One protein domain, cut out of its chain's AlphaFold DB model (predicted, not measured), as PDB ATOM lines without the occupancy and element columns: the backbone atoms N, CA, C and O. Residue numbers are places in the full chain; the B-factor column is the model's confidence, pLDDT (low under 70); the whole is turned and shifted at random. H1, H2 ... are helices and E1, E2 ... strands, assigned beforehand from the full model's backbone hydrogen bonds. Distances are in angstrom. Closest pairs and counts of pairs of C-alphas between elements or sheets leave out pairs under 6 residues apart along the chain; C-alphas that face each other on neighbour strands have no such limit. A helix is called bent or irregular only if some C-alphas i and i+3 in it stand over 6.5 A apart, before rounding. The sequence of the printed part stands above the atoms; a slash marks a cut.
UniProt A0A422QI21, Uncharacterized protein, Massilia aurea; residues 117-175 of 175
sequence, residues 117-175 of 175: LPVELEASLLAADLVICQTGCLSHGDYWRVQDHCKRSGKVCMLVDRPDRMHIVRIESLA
ATOM      1  N   LEU A 117     107.014 170.595 188.486       56.41
ATOM      2  CA  LEU A 117     106.766 169.295 189.112       56.41
ATOM      3  C   LEU A 117     106.496 169.470 190.625       56.41
ATOM      4  O   LEU A 117     107.284 170.142 191.296       56.41
ATOM      5  N   PRO A 118     105.466 168.814 191.206       66.00
ATOM      6  CA  PRO A 118     105.111 168.926 192.630       66.00
ATOM      7  C   PRO A 118     106.285 168.760 193.613       66.00
ATOM      8  O   PRO A 118     106.252 169.289 194.722       66.00
ATOM      9  N   VAL A 119     107.335 168.054 193.188       67.50
ATOM     10  CA  VAL A 119     108.554 167.772 193.954       67.50
ATOM     11  C   VAL A 119     109.458 169.002 194.116       67.50
ATOM     12  O   VAL A 119     110.031 169.195 195.187       67.50
ATOM     13  N   GLU A 120     109.588 169.859 193.097       70.19
ATOM     14  CA  GLU A 120     110.437 171.060 193.184       70.19
ATOM     15  C   GLU A 120     109.832 172.100 194.129       70.19
ATOM     16  O   GLU A 120     110.540 172.718 194.930       70.19
ATOM     17  N   LEU A 121     108.506 172.239 194.089       74.00
ATOM     18  CA  LEU A 121     107.773 173.095 195.012       74.00
ATOM     19  C   LEU A 121     107.908 172.594 196.452       74.00
ATOM     20  O   LEU A 121     108.160 173.390 197.350       74.00
ATOM     21  N   GLU A 122     107.787 171.287 196.687       74.88
ATOM     22  CA  GLU A 122     107.946 170.714 198.026       74.88
ATOM     23  C   GLU A 122     109.372 170.900 198.572       74.88
ATOM     24  O   GLU A 122     109.541 171.296 199.727       74.88
ATOM     25  N   ALA A 123     110.400 170.726 197.735       79.19
ATOM     26  CA  ALA A 123     111.786 171.010 198.109       79.19
ATOM     27  C   ALA A 123     112.007 172.497 198.445       79.19
ATOM     28  O   ALA A 123     112.659 172.825 199.439       79.19
ATOM     29  N   SER A 124     111.422 173.404 197.659       78.81
ATOM     30  CA  SER A 124     111.472 174.847 197.919       78.81
ATOM     31  C   SER A 124     110.748 175.220 199.218       78.81
ATOM     32  O   SER A 124     111.293 175.951 200.048       78.81
ATOM     33  N   LEU A 125     109.559 174.652 199.449       79.19
ATOM     34  CA  LEU A 125     108.798 174.841 200.681       79.19
ATOM     35  C   LEU A 125     109.580 174.352 201.896       79.19
ATOM     36  O   LEU A 125     109.580 175.047 202.904       79.19
ATOM     37  N   LEU A 126     110.290 173.224 201.804       79.38
ATOM     38  CA  LEU A 126     111.165 172.712 202.863       79.38
ATOM     39  C   LEU A 126     112.394 173.595 203.117       79.38
ATOM     40  O   LEU A 126     112.831 173.678 204.264       79.38
ATOM     41  N   ALA A 127     112.896 174.314 202.114       78.81
ATOM     42  CA  ALA A 127     114.018 175.242 202.269       78.81
ATOM     43  C   ALA A 127     113.620 176.627 202.821       78.81
ATOM     44  O   ALA A 127     114.455 177.307 203.404       78.81
ATOM     45  N   ALA A 128     112.366 177.061 202.655       79.62
ATOM     46  CA  ALA A 128     111.944 178.426 202.998       79.62
ATOM     47  C   ALA A 128     111.693 178.666 204.502       79.62
ATOM     48  O   ALA A 128     110.976 177.901 205.139       79.62
ATOM     49  N   ASP A 129     112.160 179.774 205.075       73.88
ATOM     50  CA  ASP A 129     111.853 180.130 206.477       73.88
ATOM     51  C   ASP A 129     110.430 180.701 206.665       73.88
ATOM     52  O   ASP A 129     109.828 180.587 207.734       73.88
ATOM     53  N   LEU A 130     109.877 181.309 205.610       77.25
ATOM     54  CA  LEU A 130     108.563 181.955 205.588       77.25
ATOM     55  C   LEU A 130     107.882 181.719 204.240       77.25
ATOM     56  O   LEU A 130     108.500 181.882 203.189       77.25
ATOM     57  N   VAL A 131     106.581 181.419 204.273       76.44
ATOM     58  CA  VAL A 131     105.753 181.267 203.071       76.44
ATOM     59  C   VAL A 131     104.681 182.359 203.021       76.44
ATOM     60  O   VAL A 131     103.921 182.559 203.974       76.44
ATOM     61  N   ILE A 132     104.615 183.069 201.889       75.75
ATOM     62  CA  ILE A 132     103.626 184.119 201.613       75.75
ATOM     63  C   ILE A 132     102.663 183.606 200.547       75.75
ATOM     64  O   ILE A 132     103.062 183.351 199.413       75.75
ATOM     65  N   CYS A 133     101.384 183.497 200.895       69.56
ATOM     66  CA  CYS A 133     100.340 183.097 199.959       69.56
ATOM     67  C   CYS A 133      99.530 184.324 199.521       69.56
ATOM     68  O   CYS A 133      98.974 185.032 200.364       69.56
ATOM     69  N   GLN A 134      99.429 184.565 198.211       64.69
ATOM     70  CA  GLN A 134      98.533 185.583 197.649       64.69
ATOM     71  C   GLN A 134      97.117 185.013 197.480       64.69
ATOM     72  O   GLN A 134      96.937 183.820 197.223       64.69
ATOM     73  N   THR A 135      96.094 185.862 197.575       58.16
ATOM     74  CA  THR A 135      94.676 185.478 197.414       58.16
ATOM     75  C   THR A 135      94.303 184.910 196.041       58.16
ATOM     76  O   THR A 135      93.220 184.343 195.902       58.16
ATOM     77  N   GLY A 136      95.204 184.953 195.054       58.53
ATOM     78  CA  GLY A 136      95.022 184.317 193.743       58.53
ATOM     79  C   GLY A 136      94.906 182.784 193.767       58.53
ATOM     80  O   GLY A 136      94.434 182.209 192.795       58.53
ATOM     81  N   CYS A 137      95.273 182.119 194.871       53.16
ATOM     82  CA  CYS A 137      95.262 180.652 194.998       53.16
ATOM     83  C   CYS A 137      94.019 180.076 195.709       53.16
ATOM     84  O   CYS A 137      93.930 178.864 195.925       53.16
ATOM     85  N   LEU A 138      93.063 180.917 196.128       52.81
ATOM     86  CA  LEU A 138      91.886 180.462 196.885       52.81
ATOM     87  C   LEU A 138      90.918 179.605 196.053       52.81
ATOM     88  O   LEU A 138      90.179 178.808 196.625       52.81
ATOM     89  N   SER A 139      90.931 179.726 194.723       48.88
ATOM     90  CA  SER A 139      89.999 179.023 193.832       48.88
ATOM     91  C   SER A 139      90.383 177.570 193.525       48.88
ATOM     92  O   SER A 139      89.506 176.804 193.141       48.88
ATOM     93  N   HIS A 140      91.651 177.173 193.689       54.34
ATOM     94  CA  HIS A 140      92.153 175.844 193.286       54.34
ATOM     95  C   HIS A 140      92.566 174.942 194.468       54.34
ATOM     96  O   HIS A 140      92.999 173.811 194.278       54.34
ATOM     97  N   GLY A 141      92.390 175.398 195.714       58.91
ATOM     98  CA  GLY A 141      92.722 174.612 196.910       58.91
ATOM     99  C   GLY A 141      94.212 174.601 197.282       58.91
ATOM    100  O   GLY A 141      94.573 174.040 198.318       58.91
ATOM    101  N   ASP A 142      95.066 175.274 196.507       65.62
ATOM    102  CA  ASP A 142      96.517 175.331 196.727       65.62
ATOM    103  C   ASP A 142      96.878 176.001 198.054       65.62
ATOM    104  O   ASP A 142      97.759 175.525 198.770       65.62
ATOM    105  N   TYR A 143      96.131 177.039 198.451       69.94
ATOM    106  CA  TYR A 143      96.314 177.670 199.762       69.94
ATOM    107  C   TYR A 143      96.167 176.666 200.911       69.94
ATOM    108  O   TYR A 143      96.997 176.636 201.816       69.94
ATOM    109  N   TRP A 144      95.131 175.822 200.879       71.56
ATOM    110  CA  TRP A 144      94.874 174.861 201.952       71.56
ATOM    111  C   TRP A 144      95.963 173.790 202.026       71.56
ATOM    112  O   TRP A 144      96.360 173.403 203.124       71.56
ATOM    113  N   ARG A 145      96.496 173.362 200.873       74.62
ATOM    114  CA  ARG A 145      97.609 172.403 200.793       74.62
ATOM    115  C   ARG A 145      98.906 172.991 201.352       74.62
ATOM    116  O   ARG A 145      99.570 172.342 202.155       74.62
ATOM    117  N   VAL A 146      99.233 174.232 200.990       76.75
ATOM    118  CA  VAL A 146     100.414 174.940 201.514       76.75
ATOM    119  C   VAL A 146     100.261 175.240 203.009       76.75
ATOM    120  O   VAL A 146     101.206 175.055 203.774       76.75
ATOM    121  N   GLN A 147      99.063 175.624 203.460       77.25
ATOM    122  CA  GLN A 147      98.776 175.846 204.877       77.25
ATOM    123  C   GLN A 147      98.937 174.555 205.698       77.25
ATOM    124  O   GLN A 147      99.508 174.604 206.788       77.25
ATOM    125  N   ASP A 148      98.462 173.408 205.199       82.62
ATOM    126  CA  ASP A 148      98.649 172.108 205.862       82.62
ATOM    127  C   ASP A 148     100.134 171.718 205.929       82.62
ATOM    128  O   ASP A 148     100.619 171.321 206.989       82.62
ATOM    129  N   HIS A 149     100.889 171.924 204.842       81.31
ATOM    130  CA  HIS A 149     102.335 171.696 204.829       81.31
ATOM    131  C   HIS A 149     103.059 172.574 205.862       81.31
ATOM    132  O   HIS A 149     103.791 172.036 206.687       81.31
ATOM    133  N   CYS A 150     102.817 173.893 205.878       83.31
ATOM    134  CA  CYS A 150     103.375 174.822 206.874       83.31
ATOM    135  C   CYS A 150     103.086 174.369 208.312       83.31
ATOM    136  O   CYS A 150     103.978 174.367 209.158       83.31
ATOM    137  N   LYS A 151     101.842 173.950 208.588       82.50
ATOM    138  CA  LYS A 151     101.437 173.455 209.911       82.50
ATOM    139  C   LYS A 151     102.223 172.213 210.326       82.50
ATOM    140  O   LYS A 151     102.616 172.116 211.485       82.50
ATOM    141  N   ARG A 152     102.465 171.277 209.404       84.56
ATOM    142  CA  ARG A 152     103.221 170.043 209.681       84.56
ATOM    143  C   ARG A 152     104.729 170.266 209.771       84.56
ATOM    144  O   ARG A 152     105.381 169.593 210.560       84.56
ATOM    145  N   SER A 153     105.279 171.186 208.978       83.38
ATOM    146  CA  SER A 153     106.717 171.490 208.950       83.38
ATOM    147  C   SER A 153     107.144 172.568 209.950       83.38
ATOM    148  O   SER A 153     108.337 172.809 210.108       83.38
ATOM    149  N   GLY A 154     106.193 173.204 210.642       83.62
ATOM    150  CA  GLY A 154     106.461 174.243 211.640       83.62
ATOM    151  C   GLY A 154     106.809 175.612 211.047       83.62
ATOM    152  O   GLY A 154     107.364 176.452 211.751       83.62
ATOM    153  N   LYS A 155     106.496 175.854 209.769       81.50
ATOM    154  CA  LYS A 155     106.804 177.113 209.071       81.50
ATOM    155  C   LYS A 155     105.710 178.156 209.270       81.50
ATOM    156  O   LYS A 155     104.519 177.836 209.294       81.50
ATOM    157  N   VAL A 156     106.111 179.424 209.359       81.44
ATOM    158  CA  VAL A 156     105.168 180.547 209.420       81.44
ATOM    159  C   VAL A 156     104.541 180.739 208.039       81.44
ATOM    160  O   VAL A 156     105.238 180.811 207.029       81.44
ATOM    161  N   CYS A 157     103.214 180.825 208.000       79.06
ATOM    162  CA  CYS A 157     102.432 180.966 206.775       79.06
ATOM    163  C   CYS A 157     101.539 182.217 206.903       79.06
ATOM    164  O   CYS A 157     100.733 182.299 207.833       79.06
ATOM    165  N   MET A 158     101.664 183.185 205.984       78.75
ATOM    166  CA  MET A 158     100.854 184.418 205.968       78.75
ATOM    167  C   MET A 158     100.011 184.532 204.692       78.75
ATOM    168  O   MET A 158     100.530 184.395 203.584       78.75
ATOM    169  N   LEU A 159      98.712 184.816 204.850       75.19
ATOM    170  CA  LEU A 159      97.791 185.095 203.743       75.19
ATOM    171  C   LEU A 159      97.711 186.603 203.488       75.19
ATOM    172  O   LEU A 159      97.440 187.373 204.409       75.19
ATOM    173  N   VAL A 160      97.903 187.014 202.234       75.44
ATOM    174  CA  VAL A 160      97.903 188.424 201.826       75.44
ATOM    175  C   VAL A 160      96.757 188.691 200.859       75.44
ATOM    176  O   VAL A 160      96.750 188.186 199.737       75.44
ATOM    177  N   ASP A 161      95.803 189.513 201.303       66.19
ATOM    178  CA  ASP A 161      94.601 189.878 200.540       66.19
ATOM    179  C   ASP A 161      94.876 190.863 199.396       66.19
ATOM    180  O   ASP A 161      94.310 190.746 198.313       66.19
ATOM    181  N   ARG A 162      95.794 191.810 199.618       67.19
ATOM    182  CA  ARG A 162      96.192 192.839 198.644       67.19
ATOM    183  C   ARG A 162      97.706 192.823 198.429       67.19
ATOM    184  O   ARG A 162      98.425 193.488 199.182       67.19
ATOM    185  N   PRO A 163      98.211 192.038 197.462       65.12
ATOM    186  CA  PRO A 163      99.649 191.873 197.259       65.12
ATOM    187  C   PRO A 163     100.343 193.160 196.790       65.12
ATOM    188  O   PRO A 163     101.517 193.358 197.079       65.12
ATOM    189  N   ASP A 164      99.612 194.070 196.145       66.12
ATOM    190  CA  ASP A 164     100.069 195.387 195.683       66.12
ATOM    191  C   ASP A 164     100.533 196.316 196.815       66.12
ATOM    192  O   ASP A 164     101.298 197.250 196.580       66.12
ATOM    193  N   ARG A 165     100.102 196.057 198.054       68.12
ATOM    194  CA  ARG A 165     100.493 196.835 199.241       68.12
ATOM    195  C   ARG A 165     101.648 196.220 200.024       68.12
ATOM    196  O   ARG A 165     102.036 196.756 201.061       68.12
ATOM    197  N   MET A 166     102.171 195.084 199.575       66.50
ATOM    198  CA  MET A 166     103.225 194.370 200.275       66.50
ATOM    199  C   MET A 166     104.602 194.855 199.814       66.50
ATOM    200  O   MET A 166     105.003 194.646 198.673       66.50
ATOM    201  N   HIS A 167     105.353 195.479 200.720       68.56
ATOM    202  CA  HIS A 167     106.736 195.878 200.471       68.56
ATOM    203  C   HIS A 167     107.690 194.807 201.008       68.56
ATOM    204  O   HIS A 167     107.885 194.689 202.217       68.56
ATOM    205  N   ILE A 168     108.277 194.015 200.111       72.25
ATOM    206  CA  ILE A 168     109.297 193.022 200.467       72.25
ATOM    207  C   ILE A 168     110.659 193.716 200.464       72.25
ATOM    208  O   ILE A 168     111.173 194.090 199.411       72.25
ATOM    209  N   VAL A 169     111.248 193.888 201.647       68.81
ATOM    210  CA  VAL A 169     112.611 194.406 201.796       68.81
ATOM    211  C   VAL A 169     113.558 193.219 201.916       68.81
ATOM    212  O   VAL A 169     113.509 192.478 202.894       68.81
ATOM    213  N   ARG A 170     114.429 193.026 200.921       62.12
ATOM    214  CA  ARG A 170     115.551 192.090 201.041       62.12
ATOM    215  C   ARG A 170     116.630 192.735 201.901       62.12
ATOM    216  O   ARG A 170     117.285 193.673 201.461       62.12
ATOM    217  N   ILE A 171     116.806 192.229 203.115       63.78
ATOM    218  CA  ILE A 171     117.954 192.567 203.952       63.78
ATOM    219  C   ILE A 171     119.029 191.536 203.628       63.78
ATOM    220  O   ILE A 171     118.952 190.390 204.063       63.78
ATOM    221  N   GLU A 172     120.003 191.919 202.808       62.28
ATOM    222  CA  GLU A 172     121.202 191.105 202.642       62.28
ATOM    223  C   GLU A 172     121.973 191.184 203.959       62.28
ATOM    224  O   GLU A 172     122.359 192.265 204.403       62.28
ATOM    225  N   SER A 173     122.119 190.047 204.641       54.03
ATOM    226  CA  SER A 173     122.996 189.985 205.804       54.03
ATOM    227  C   SER A 173     124.412 190.234 205.302       54.03
ATOM    228  O   SER A 173     124.932 189.442 204.519       54.03
ATOM    229  N   LEU A 174     124.996 191.363 205.706       50.22
ATOM    230  CA  LEU A 174     126.421 191.636 205.552       50.22
ATOM    231  C   LEU A 174     127.182 190.489 206.228       50.22
ATOM    232  O   LEU A 174     127.167 190.382 207.455       50.22
ATOM    233  N   ALA A 175     127.763 189.614 205.410       45.81
ATOM    234  CA  ALA A 175     128.818 188.698 205.816       45.81
ATOM    235  C   ALA A 175     130.164 189.429 205.759       45.81
ATOM    236  O   ALA A 175     130.352 190.226 204.808       45.81
TER     237      ALA A 175
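What this domain is: This is residues 117 to 175 of the 175 residues of an uncharacterized protein of Massilia aurea (UniProt A0A422QI21). A small two-stranded parallel sheet, E1 beside E2, has helix H2 packed over one of its faces; helix H1 lies loosely near the end of H2 and near E1, and after E2 a bare tail, residues 164 to 175, sticks out far from this body. Between the two strands along the chain, H2 runs back over the sheet, nearly opposite to the direction of E1 and E2, and E1, H2 and E2 make a strand-helix-strand unit, two parallel neighbour strands with a helix between them along the chain, with a right-handed crossover. The printed part has 59 residues, with two named helices and two named strands in the order H1, E1, H2, E2, and its class is mixed, helices and strands. The whole is only just loose, close to compact, with a radius of gyration of the C-alphas of 12.9 A, and its C-alphas span 38 by 27 by 22 A. Without the tail, the body of 47 residues spans 26 by 22 by 16 A.

Where its parts are: The printed part begins at Leu 117, and H1 follows at once as residues 118 to 127, with C-alpha 118 at (105.111, 168.926, 192.630) and 14.6 A from first to last C-alpha. After Ala 128 and Asp 129 comes strand E1, residues 130 to 134, which is 13.3 A long from first to last C-alpha. Residues 135 to 141 then lead to H2, residues 142 to 153, the longest helix, with 16.4 A from C-alpha 142 at (96.517, 175.331, 196.727) to C-alpha 153. Gly 154 and Lys 155 come before strand E2, residues 156 to 160, which is 13.1 A long and ends at C-alpha 160 at (97.903, 188.424, 201.826). Residues 161 to 175 hold no named element.

How they stand to each other: E1 and E2 are parallel neighbours, with 22 degrees between their N-to-C directions. Their C-alphas face each other from the pair 130 and 156, 5.3 A apart, to the pair 134 and 160, 5.1 A apart. Across this pair of strands N 133 and O 158 are within hydrogen-bond range at 3.0 A, and so are N 160 and O 133 at 2.9 A. H2 comes closest to E2 at the C-alphas of Cys 150 and Cys 157, 6.2 A apart. Its closest C-alphas to E1 are those of Tyr 143 and Cys 133, 6.8 A apart. H1 and H2 are close but not clearly touching, the closest C-alphas being those of Leu 126 and Ser 153, 7.6 A apart. The lines of these two helices stand at a steep tilt of 45 degrees, and they run the same way. H1 has one pair of C-alphas within 8 A of E1, those of Leu 125 and Val 131, 7.5 A apart. H1 and E2 are apart. In both H1 and H2 every O i to N i+4 pair is within hydrogen-bond range, and neither helix is bent.

The domain as a whole: The two C-alphas farthest apart are those of Ser 139 and Ala 175, at 41.8 A. The printed part has no cut. The links from H1 to E1 and from H2 to E2 are tight, with 2 residues each, and the link from E1 to H2 is short, with 7 residues. Residues 164 to 175 stand free, and the printed part ends with the chain's last residue, Ala 175, whose C-alpha is at (128.818, 188.698, 205.816). The mean pLDDT of the printed part is 70.2, and 28 residues are under 70: 117 to 119, 133 to 143, 161 to 167 and 169 to 175.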